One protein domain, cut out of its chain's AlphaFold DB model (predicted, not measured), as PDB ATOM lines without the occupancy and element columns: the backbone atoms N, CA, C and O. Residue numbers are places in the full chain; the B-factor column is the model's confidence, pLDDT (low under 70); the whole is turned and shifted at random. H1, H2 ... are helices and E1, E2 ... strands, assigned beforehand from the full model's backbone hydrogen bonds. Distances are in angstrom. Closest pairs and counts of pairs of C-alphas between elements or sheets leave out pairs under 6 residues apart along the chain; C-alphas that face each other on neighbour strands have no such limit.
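Overview. This is residues 45 to 114 of the 241 residues of an uncharacterized protein of Candidatus Levybacteria bacterium RIFCSPLOWO2_02_FULL_36_8b (UniProt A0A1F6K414). One long helix, H1, lies over one face of a small three-stranded antiparallel sheet, whose other face is bare. The first part of H1, residues 60 to 71, packs on E3 and E2; further along, its residues 72 to 77 stick out free, and so do residues 82 to 87, where H1 ends and the chain folds back toward the sheet. The printed part has 70 residues, with three named strands and one named helix in the order E1, H1, E2, E3 along the chain, and the sheet's order is E1, E3, E2. The class is mixed, helices and strands; the whole is loose, with a radius of gyration of the C-alphas of 14.3 A, and elongated, spanning 46 by 24 by 18 A.

Arrangement. E1, residues 45 to 47, is an edge strand and the antiparallel neighbour of the inner strand E3, residues 106 to 113, at 142 degrees between their directions. N 45 and O 112 are within hydrogen-bond range at 2.8 A, as are N 110 and O 47 at 3.1 A. The other edge strand, E2, residues 95 to 100, forms a hairpin with E3, antiparallel at 149 degrees. N 97 and O 109 are within hydrogen-bond range at 3.0 A, and N 107 and O 99 at 2.9 A. E1 and E2 are apart. H1, residues 60 to 83, is on the sheet at a height over the sheet of 10.8 A. It lies over E3, and only just over E2, on which 3 of its C-alphas fall. On the local plane its line and that of E3 stand at 25 degrees, and it runs along the strands. The closest C-alphas of H1 and E3 are those of Thr 60 and Val 106, 6.2 A apart; those of H1 and E2 are Thr 60 and Ile 98, at 7.3 A. H1 has every O i to N i+4 pair within hydrogen-bond range. E1, H1 and E2 form a split strand-helix-strand unit, two strands running the same way with E3 between them in the sheet, and its crossover is right-handed. The sheet with H1 on one face makes two layers.

Along the chain. E1 begins at C-alpha 45, (30.038, -26.540, 7.725). H1 measures 34.6 A from C-alpha 60, (38.631, -30.729, 27.700), to C-alpha 83, (48.980, -48.547, -0.047). E2 measures 17.0 A, and E3 measures 23.6 A, ending at C-alpha 113, (34.986, -26.908, 4.326).

Size, cuts and confidence. The two C-alphas farthest apart, those of Gly 85 and Asp 103, are 46.4 A from each other. The printed part has no cut. The links E1 to H1 and H1 to E2 are long, and that from E2 to E3 is tight. Mean pLDDT of the printed part is 74.5; residues 45 to 55 and 85 to 86 are under 70.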
ATOM      1  N   ALA A  45      31.176 -25.827   7.178       64.25
ATOM      2  CA  ALA A  45      30.038 -26.540   7.725       64.25
ATOM      3  C   ALA A  45      30.444 -27.185   9.053       64.25
ATOM      4  O   ALA A  45      31.481 -27.843   9.144       64.25
ATOM      5  N   VAL A  46      29.610 -27.008  10.077       63.06
ATOM      6  CA  VAL A  46      29.797 -27.645  11.384       63.06
ATOM      7  C   VAL A  46      28.872 -28.849  11.469       63.06
ATOM      8  O   VAL A  46      27.656 -28.732  11.312       63.06
ATOM      9  N   LYS A  47      29.454 -30.015  11.722       67.62
ATOM     10  CA  LYS A  47      28.740 -31.256  11.972       67.62
ATOM     11  C   LYS A  47      28.667 -31.489  13.473       67.62
ATOM     12  O   LYS A  47      29.668 -31.744  14.142       67.62
ATOM     13  N   GLU A  48      27.444 -31.437  13.979       58.06
ATOM     14  CA  GLU A  48      27.136 -31.880  15.330       58.06
ATOM     15  C   GLU A  48      26.866 -33.375  15.345       58.06
ATOM     16  O   GLU A  48      26.152 -33.932  14.503       58.06
ATOM     17  N   PHE A  49      27.430 -34.038  16.341       62.78
ATOM     18  CA  PHE A  49      27.242 -35.460  16.508       62.78
ATOM     19  C   PHE A  49      25.898 -35.746  17.178       62.78
ATOM     20  O   PHE A  49      25.391 -34.979  17.994       62.78
ATOM     21  N   LYS A  50      25.288 -36.880  16.821       57.19
ATOM     22  CA  LYS A  50      23.990 -37.282  17.380       57.19
ATOM     23  C   LYS A  50      24.101 -37.443  18.909       57.19
ATOM     24  O   LYS A  50      25.081 -38.048  19.356       57.19
ATOM     25  N   PRO A  51      23.090 -37.016  19.692       46.47
ATOM     26  CA  PRO A  51      23.060 -37.251  21.136       46.47
ATOM     27  C   PRO A  51      23.286 -38.736  21.454       46.47
ATOM     28  O   PRO A  51      22.604 -39.600  20.895       46.47
ATOM     29  N   GLY A  52      24.280 -39.037  22.295       52.38
ATOM     30  CA  GLY A  52      24.670 -40.403  22.666       52.38
ATOM     31  C   GLY A  52      25.673 -41.102  21.737       52.38
ATOM     32  O   GLY A  52      26.061 -42.227  22.037       52.38
ATOM     33  N   LYS A  53      26.105 -40.473  20.629       53.72
ATOM     34  CA  LYS A  53      27.247 -40.949  19.817       53.72
ATOM     35  C   LYS A  53      28.576 -40.296  20.196       53.72
ATOM     36  O   LYS A  53      29.602 -40.942  20.039       53.72
ATOM     37  N   ILE A  54      28.547 -39.058  20.684       60.31
ATOM     38  CA  ILE A  54      29.684 -38.441  21.368       60.31
ATOM     39  C   ILE A  54      29.410 -38.447  22.862       60.31
ATOM     40  O   ILE A  54      28.305 -38.119  23.303       60.31
ATOM     41  N   GLY A  55      30.419 -38.859  23.627       64.25
ATOM     42  CA  GLY A  55      30.393 -38.744  25.072       64.25
ATOM     43  C   GLY A  55      30.373 -37.274  25.463       64.25
ATOM     44  O   GLY A  55      31.164 -36.484  24.967       64.25
ATOM     45  N   HIS A  56      29.476 -36.892  26.363       80.31
ATOM     46  CA  HIS A  56      29.714 -35.675  27.122       80.31
ATOM     47  C   HIS A  56      30.884 -35.962  28.067       80.31
ATOM     48  O   HIS A  56      30.759 -36.789  28.976       80.31
ATOM     49  N   PHE A  57      32.017 -35.326  27.806       80.88
ATOM     50  CA  PHE A  57      33.273 -35.537  28.506       80.88
ATOM     51  C   PHE A  57      33.304 -34.764  29.818       80.88
ATOM     52  O   PHE A  57      32.714 -33.685  29.952       80.88
ATOM     53  N   SER A  58      34.035 -35.308  30.786       79.50
ATOM     54  CA  SER A  58      34.230 -34.662  32.082       79.50
ATOM     55  C   SER A  58      35.259 -33.534  31.997       79.50
ATOM     56  O   SER A  58      35.293 -32.669  32.870       79.50
ATOM     57  N   SER A  59      36.100 -33.525  30.954       77.44
ATOM     58  CA  SER A  59      37.130 -32.506  30.751       77.44
ATOM     59  C   SER A  59      37.439 -32.233  29.275       77.44
ATOM     60  O   SER A  59      37.191 -33.055  28.394       77.44
ATOM     61  N   THR A  60      38.054 -31.077  29.010       76.31
ATOM     62  CA  THR A  60      38.631 -30.729  27.700       76.31
ATOM     63  C   THR A  60      39.704 -31.720  27.258       76.31
ATOM     64  O   THR A  60      39.803 -32.002  26.070       76.31
ATOM     65  N   GLN A  61      40.480 -32.275  28.193       76.25
ATOM     66  CA  GLN A  61      41.536 -33.232  27.868       76.25
ATOM     67  C   GLN A  61      40.960 -34.543  27.321       76.25
ATOM     68  O   GLN A  61      41.435 -35.029  26.302       76.25
ATOM     69  N   GLU A  62      39.890 -35.057  27.930       78.69
ATOM     70  CA  GLU A  62      39.186 -36.246  27.429       78.69
ATOM     71  C   GLU A  62      38.635 -36.028  26.010       78.69
ATOM     72  O   GLU A  62      38.795 -36.887  25.146       78.69
ATOM     73  N   ALA A  63      38.051 -34.854  25.741       75.94
ATOM     74  CA  ALA A  63      37.585 -34.497  24.401       75.94
ATOM     75  C   ALA A  63      38.744 -34.415  23.387       75.94
ATOM     76  O   ALA A  63      38.620 -34.892  22.260       75.94
ATOM     77  N   MET A  64      39.883 -33.842  23.788       78.19
ATOM     78  CA  MET A  64      41.096 -33.767  22.963       78.19
ATOM     79  C   MET A  64      41.680 -35.146  22.647       78.19
ATOM     80  O   MET A  64      42.134 -35.374  21.524       78.19
ATOM     81  N   ASP A  65      41.680 -36.059  23.616       81.25
ATOM     82  CA  ASP A  65      42.178 -37.421  23.429       81.25
ATOM     83  C   ASP A  65      41.265 -38.221  22.487       81.25
ATOM     84  O   ASP A  65      41.763 -38.922  21.605       81.25
ATOM     85  N   GLU A  66      39.945 -38.039  22.578       84.25
ATOM     86  CA  GLU A  66      38.993 -38.641  21.638       84.25
ATOM     87  C   GLU A  66      39.145 -38.081  20.211       84.25
ATOM     88  O   GLU A  66      39.179 -38.840  19.240       84.25
ATOM     89  N   ILE A  67      39.310 -36.760  20.065       82.38
ATOM     90  CA  ILE A  67      39.607 -36.132  18.767       82.38
ATOM     91  C   ILE A  67      40.900 -36.708  18.174       82.38
ATOM     92  O   ILE A  67      40.958 -36.989  16.973       82.38
ATOM     93  N   ARG A  68      41.942 -36.899  18.996       84.75
ATOM     94  CA  ARG A  68      43.208 -37.503  18.553       84.75
ATOM     95  C   ARG A  68      42.983 -38.924  18.044       84.75
ATOM     96  O   ARG A  68      43.417 -39.224  16.935       84.75
ATOM     97  N   ARG A  69      42.236 -39.746  18.787       84.12
ATOM     98  CA  ARG A  69      41.873 -41.112  18.383       84.12
ATOM     99  C   ARG A  69      41.150 -41.132  17.032       84.12
ATOM    100  O   ARG A  69      41.531 -41.887  16.146       84.12
ATOM    101  N   HIS A  70      40.157 -40.263  16.831       80.88
ATOM    102  CA  HIS A  70      39.451 -40.159  15.546       80.88
ATOM    103  C   HIS A  70      40.385 -39.770  14.387       80.88
ATOM    104  O   HIS A  70      40.285 -40.330  13.295       80.88
ATOM    105  N   ARG A  71      41.313 -38.831  14.610       83.00
ATOM    106  CA  ARG A  71      42.300 -38.418  13.596       83.00
ATOM    107  C   ARG A  71      43.274 -39.542  13.240       83.00
ATOM    108  O   ARG A  71      43.614 -39.700  12.067       83.00
ATOM    109  N   GLU A  72      43.714 -40.313  14.229       84.06
ATOM    110  CA  GLU A  72      44.556 -41.495  14.023       84.06
ATOM    111  C   GLU A  72      43.813 -42.544  13.184       84.06
ATOM    112  O   GLU A  72      44.324 -42.976  12.153       84.06
ATOM    113  N   GLU A  73      42.557 -42.849  13.527       80.06
ATOM    114  CA  GLU A  73      41.720 -43.795  12.778       80.06
ATOM    115  C   GLU A  73      41.502 -43.374  11.314       80.06
ATOM    116  O   GLU A  73      41.572 -44.212  10.408       80.06
ATOM    117  N   GLN A  74      41.260 -42.084  11.057       81.25
ATOM    118  CA  GLN A  74      41.147 -41.551   9.695       81.25
ATOM    119  C   GLN A  74      42.474 -41.656   8.933       81.25
ATOM    120  O   GLN A  74      42.483 -42.038   7.762       81.25
ATOM    121  N   SER A  75      43.595 -41.355   9.594       83.50
ATOM    122  CA  SER A  75      44.931 -41.407   8.988       83.50
ATOM    123  C   SER A  75      45.333 -42.829   8.600       83.50
ATOM    124  O   SER A  75      45.889 -43.040   7.520       83.50
ATOM    125  N   GLU A  76      45.015 -43.817   9.438       82.94
ATOM    126  CA  GLU A  76      45.193 -45.237   9.117       82.94
ATOM    127  C   GLU A  76      44.387 -45.637   7.880       82.94
ATOM    128  O   GLU A  76      44.923 -46.267   6.972       82.94
ATOM    129  N   LEU A  77      43.117 -45.223   7.806       79.00
ATOM    130  CA  LEU A  77      42.245 -45.564   6.682       79.00
ATOM    131  C   LEU A  77      42.743 -44.944   5.367       79.00
ATOM    132  O   LEU A  77      42.780 -45.616   4.339       79.00
ATOM    133  N   ILE A  78      43.174 -43.679   5.404       81.94
ATOM    134  CA  ILE A  78      43.798 -43.007   4.255       81.94
ATOM    135  C   ILE A  78      45.074 -43.743   3.835       81.94
ATOM    136  O   ILE A  78      45.283 -43.977   2.645       81.94
ATOM    137  N   SER A  79      45.908 -44.140   4.799       81.69
ATOM    138  CA  SER A  79      47.151 -44.866   4.524       81.69
ATOM    139  C   SER A  79      46.882 -46.215   3.853       81.69
ATOM    140  O   SER A  79      47.546 -46.530   2.867       81.69
ATOM    141  N   ALA A  80      45.868 -46.953   4.317       79.31
ATOM    142  CA  ALA A  80      45.432 -48.211   3.712       79.31
ATOM    143  C   ALA A  80      44.930 -48.021   2.268       79.31
ATOM    144  O   ALA A  80      45.241 -48.812   1.383       79.31
ATOM    145  N   ILE A  81      44.196 -46.939   1.985       79.94
ATOM    146  CA  ILE A  81      43.750 -46.629   0.615       79.94
ATOM    147  C   ILE A  81      44.944 -46.362  -0.309       79.94
ATOM    148  O   ILE A  81      44.986 -46.868  -1.433       79.94
ATOM    149  N   ILE A  82      45.915 -45.573   0.161       79.44
ATOM    150  CA  ILE A  82      47.107 -45.215  -0.617       79.44
ATOM    151  C   ILE A  82      47.981 -46.450  -0.874       79.44
ATOM    152  O   ILE A  82      48.466 -46.620  -1.994       79.44
ATOM    153  N   SER A  83      48.167 -47.332   0.118       77.38
ATOM    154  CA  SER A  83      48.980 -48.547  -0.047       77.38
ATOM    155  C   SER A  83      48.425 -49.505  -1.100       77.38
ATOM    156  O   SER A  83      49.196 -50.212  -1.742       77.38
ATOM    157  N   GLU A  84      47.113 -49.472  -1.342       71.75
ATOM    158  CA  GLU A  84      46.448 -50.281  -2.369       71.75
ATOM    159  C   GLU A  84      46.615 -49.736  -3.795       71.75
ATOM    160  O   GLU A  84      46.014 -50.255  -4.737       71.75
ATOM    161  N   GLY A  85      47.388 -48.661  -3.977       62.88
ATOM    162  CA  GLY A  85      47.553 -48.011  -5.277       62.88
ATOM    163  C   GLY A  85      46.257 -47.388  -5.800       62.88
ATOM    164  O   GLY A  85      46.144 -47.106  -6.995       62.88
ATOM    165  N   SER A  86      45.269 -47.181  -4.921       68.44
ATOM    166  CA  SER A  86      44.055 -46.453  -5.273       68.44
ATOM    167  C   SER A  86      44.395 -44.983  -5.497       68.44
ATOM    168  O   SER A  86      45.261 -44.415  -4.830       68.44
ATOM    169  N   GLN A  87      43.698 -44.351  -6.440       72.88
ATOM    170  CA  GLN A  87      43.791 -42.903  -6.609       72.88
ATOM    171  C   GLN A  87      43.398 -42.205  -5.295       72.88
ATOM    172  O   GLN A  87      42.494 -42.695  -4.609       72.88
ATOM    173  N   PRO A  88      44.038 -41.073  -4.945       74.00
ATOM    174  CA  PRO A  88      43.680 -40.320  -3.753       74.00
ATOM    175  C   PRO A  88      42.184 -40.000  -3.755       74.00
ATOM    176  O   PRO A  88      41.657 -39.451  -4.725       74.00
ATOM    177  N   LEU A  89      41.498 -40.356  -2.670       84.06
ATOM    178  CA  LEU A  89      40.111 -39.953  -2.469       84.06
ATOM    179  C   LEU A  89      40.082 -38.478  -2.080       84.06
ATOM    180  O   LEU A  89      40.924 -38.007  -1.316       84.06
ATOM    181  N   ASN A  90      39.098 -37.750  -2.595       85.25
ATOM    182  CA  ASN A  90      38.909 -36.356  -2.232       85.25
ATOM    183  C   ASN A  90      38.109 -36.289  -0.924       85.25
ATOM    184  O   ASN A  90      36.881 -36.391  -0.914       85.25
ATOM    185  N   ILE A  91      38.832 -36.198   0.185       83.56
ATOM    186  CA  ILE A  91      38.276 -36.097   1.533       83.56
ATOM    187  C   ILE A  91      38.558 -34.667   2.005       83.56
ATOM    188  O   ILE A  91      39.732 -34.299   2.113       83.56
ATOM    189  N   PRO A  92      37.530 -33.835   2.252       74.25
ATOM    190  CA  PRO A  92      37.731 -32.507   2.812       74.25
ATOM    191  C   PRO A  92      38.481 -32.591   4.142       74.25
ATOM    192  O   PRO A  92      38.244 -33.488   4.947       74.25
ATOM    193  N   SER A  93      39.387 -31.645   4.386       78.81
ATOM    194  CA  SER A  93      40.061 -31.538   5.679       78.81
ATOM    195  C   SER A  93      39.048 -31.264   6.790       78.81
ATOM    196  O   SER A  93      38.249 -30.340   6.655       78.81
ATOM    197  N   SER A  94      39.134 -31.989   7.902       74.75
ATOM    198  CA  SER A  94      38.296 -31.744   9.076       74.75
ATOM    199  C   SER A  94      39.106 -31.183  10.244       74.75
ATOM    200  O   SER A  94      40.144 -31.724  10.638       74.75
ATOM    201  N   ASP A  95      38.572 -30.133  10.848       76.00
ATOM    202  CA  ASP A  95      38.973 -29.598  12.139       76.00
ATOM    203  C   ASP A  95      37.930 -29.916  13.209       76.00
ATOM    204  O   ASP A  95      36.865 -30.465  12.936       76.00
ATOM    205  N   TYR A  96      38.258 -29.601  14.459       76.56
ATOM    206  CA  TYR A  96      37.378 -29.846  15.591       76.56
ATOM    207  C   TYR A  96      37.324 -28.620  16.491       76.56
ATOM    208  O   TYR A  96      38.344 -27.982  16.754       76.56
ATOM    209  N   VAL A  97      36.128 -28.319  16.986       72.94
ATOM    210  CA  VAL A  97      35.898 -27.253  17.964       72.94
ATOM    211  C   VAL A  97      35.327 -27.880  19.223       72.94
ATOM    212  O   VAL A  97      34.322 -28.586  19.157       72.94
ATOM    213  N   ILE A  98      35.966 -27.615  20.361       74.00
ATOM    214  CA  ILE A  98      35.512 -28.052  21.683       74.00
ATOM    215  C   ILE A  98      34.635 -26.962  22.292       74.00
ATOM    216  O   ILE A  98      34.978 -25.780  22.246       74.00
ATOM    217  N   HIS A  99      33.513 -27.358  22.882       70.62
ATOM    218  CA  HIS A  99      32.553 -26.442  23.488       70.62
ATOM    219  C   HIS A  99      31.795 -27.101  24.646       70.62
ATOM    220  O   HIS A  99      31.940 -28.295  24.914       70.62
ATOM    221  N   ALA A 100      31.040 -26.290  25.386       71.06
ATOM    222  CA  ALA A 100      30.215 -26.763  26.489       71.06
ATOM    223  C   ALA A 100      28.882 -27.319  25.965       71.06
ATOM    224  O   ALA A 100      28.197 -26.665  25.180       71.06
ATOM    225  N   ALA A 101      28.509 -28.504  26.436       73.25
ATOM    226  CA  ALA A 101      27.203 -29.103  26.207       73.25
ATOM    227  C   ALA A 101      26.120 -28.432  27.076       73.25
ATOM    228  O   ALA A 101      26.417 -27.770  28.072       73.25
ATOM    229  N   GLU A 102      24.846 -28.646  26.729       71.62
ATOM    230  CA  GLU A 102      23.695 -28.082  27.458       71.62
ATOM    231  C   GLU A 102      23.644 -28.494  28.940       71.62
ATOM    232  O   GLU A 102      23.114 -27.760  29.771       71.62
ATOM    233  N   ASP A 103      24.213 -29.652  29.287       74.19
ATOM    234  CA  ASP A 103      24.300 -30.161  30.660       74.19
ATOM    235  C   ASP A 103      25.550 -29.677  31.423       74.19
ATOM    236  O   ASP A 103      25.828 -30.158  32.522       74.19
ATOM    237  N   GLY A 104      26.309 -28.734  30.852       70.56
ATOM    238  CA  GLY A 104      27.511 -28.146  31.447       70.56
ATOM    239  C   GLY A 104      28.783 -28.985  31.292       70.56
ATOM    240  O   GLY A 104      29.838 -28.580  31.781       70.56
ATOM    241  N   LYS A 105      28.710 -30.140  30.624       80.12
ATOM    242  CA  LYS A 105      29.876 -30.977  30.305       80.12
ATOM    243  C   LYS A 105      30.600 -30.488  29.054       80.12
ATOM    244  O   LYS A 105      30.182 -29.530  28.413       80.12
ATOM    245  N   VAL A 106      31.693 -31.155  28.689       74.31
ATOM    246  CA  VAL A 106      32.461 -30.836  27.481       74.31
ATOM    247  C   VAL A 106      32.030 -31.726  26.317       74.31
ATOM    248  O   VAL A 106      31.797 -32.918  26.485       74.31
ATOM    249  N   THR A 107      31.945 -31.162  25.119       80.31
ATOM    250  CA  THR A 107      31.715 -31.890  23.867       80.31
ATOM    251  C   THR A 107      32.529 -31.252  22.740       80.31
ATOM    252  O   THR A 107      33.210 -30.244  22.944       80.31
ATOM    253  N   TYR A 108      32.494 -31.836  21.547       76.00
ATOM    254  CA  TYR A 108      33.121 -31.255  20.369       76.00
ATOM    255  C   TYR A 108      32.280 -31.463  19.110       76.00
ATOM    256  O   TYR A 108      31.492 -32.403  19.008       76.00
ATOM    257  N   SER A 109      32.480 -30.578  18.136       76.44
ATOM    258  CA  SER A 109      31.902 -30.669  16.795       76.44
ATOM    259  C   SER A 109      33.009 -30.757  15.754       76.44
ATOM    260  O   SER A 109      34.084 -30.180  15.929       76.44
ATOM    261  N   GLU A 110      32.739 -31.471  14.667       76.69
ATOM    262  CA  GLU A 110      33.623 -31.540  13.504       76.69
ATOM    263  C   GLU A 110      33.319 -30.355  12.582       76.69
ATOM    264  O   GLU A 110      32.157 -30.019  12.344       76.69
ATOM    265  N   VAL A 111      34.356 -29.701  12.076       73.06
ATOM    266  CA  VAL A 111      34.268 -28.551  11.177       73.06
ATOM    267  C   VAL A 111      34.954 -28.923   9.879       73.06
ATOM    268  O   VAL A 111      36.123 -29.281   9.877       73.06
ATOM    269  N   GLN A 112      34.241 -28.816   8.769       71.69
ATOM    270  CA  GLN A 112      34.764 -29.146   7.445       71.69
ATOM    271  C   GLN A 112      34.489 -27.996   6.469       71.69
ATOM    272  O   GLN A 112      33.527 -27.247   6.670       71.69
ATOM    273  N   PRO A 113      35.291 -27.830   5.404       70.88
ATOM    274  CA  PRO A 113      34.986 -26.908   4.326       70.88
ATOM    275  C   PRO A 113      33.577 -27.136   3.787       70.88
ATOM    276  O   PRO A 113      33.130 -28.267   3.582       70.88
ATOM    277  N   TRP A 114      32.862 -26.044   3.547       70.25
ATOM    278  CA  TRP A 114      31.567 -26.112   2.901       70.25
ATOM    279  C   TRP A 114      31.734 -26.471   1.425       70.25
ATOM    280  O   TRP A 114      32.468 -25.820   0.680       70.25
TER     281      TRP A 114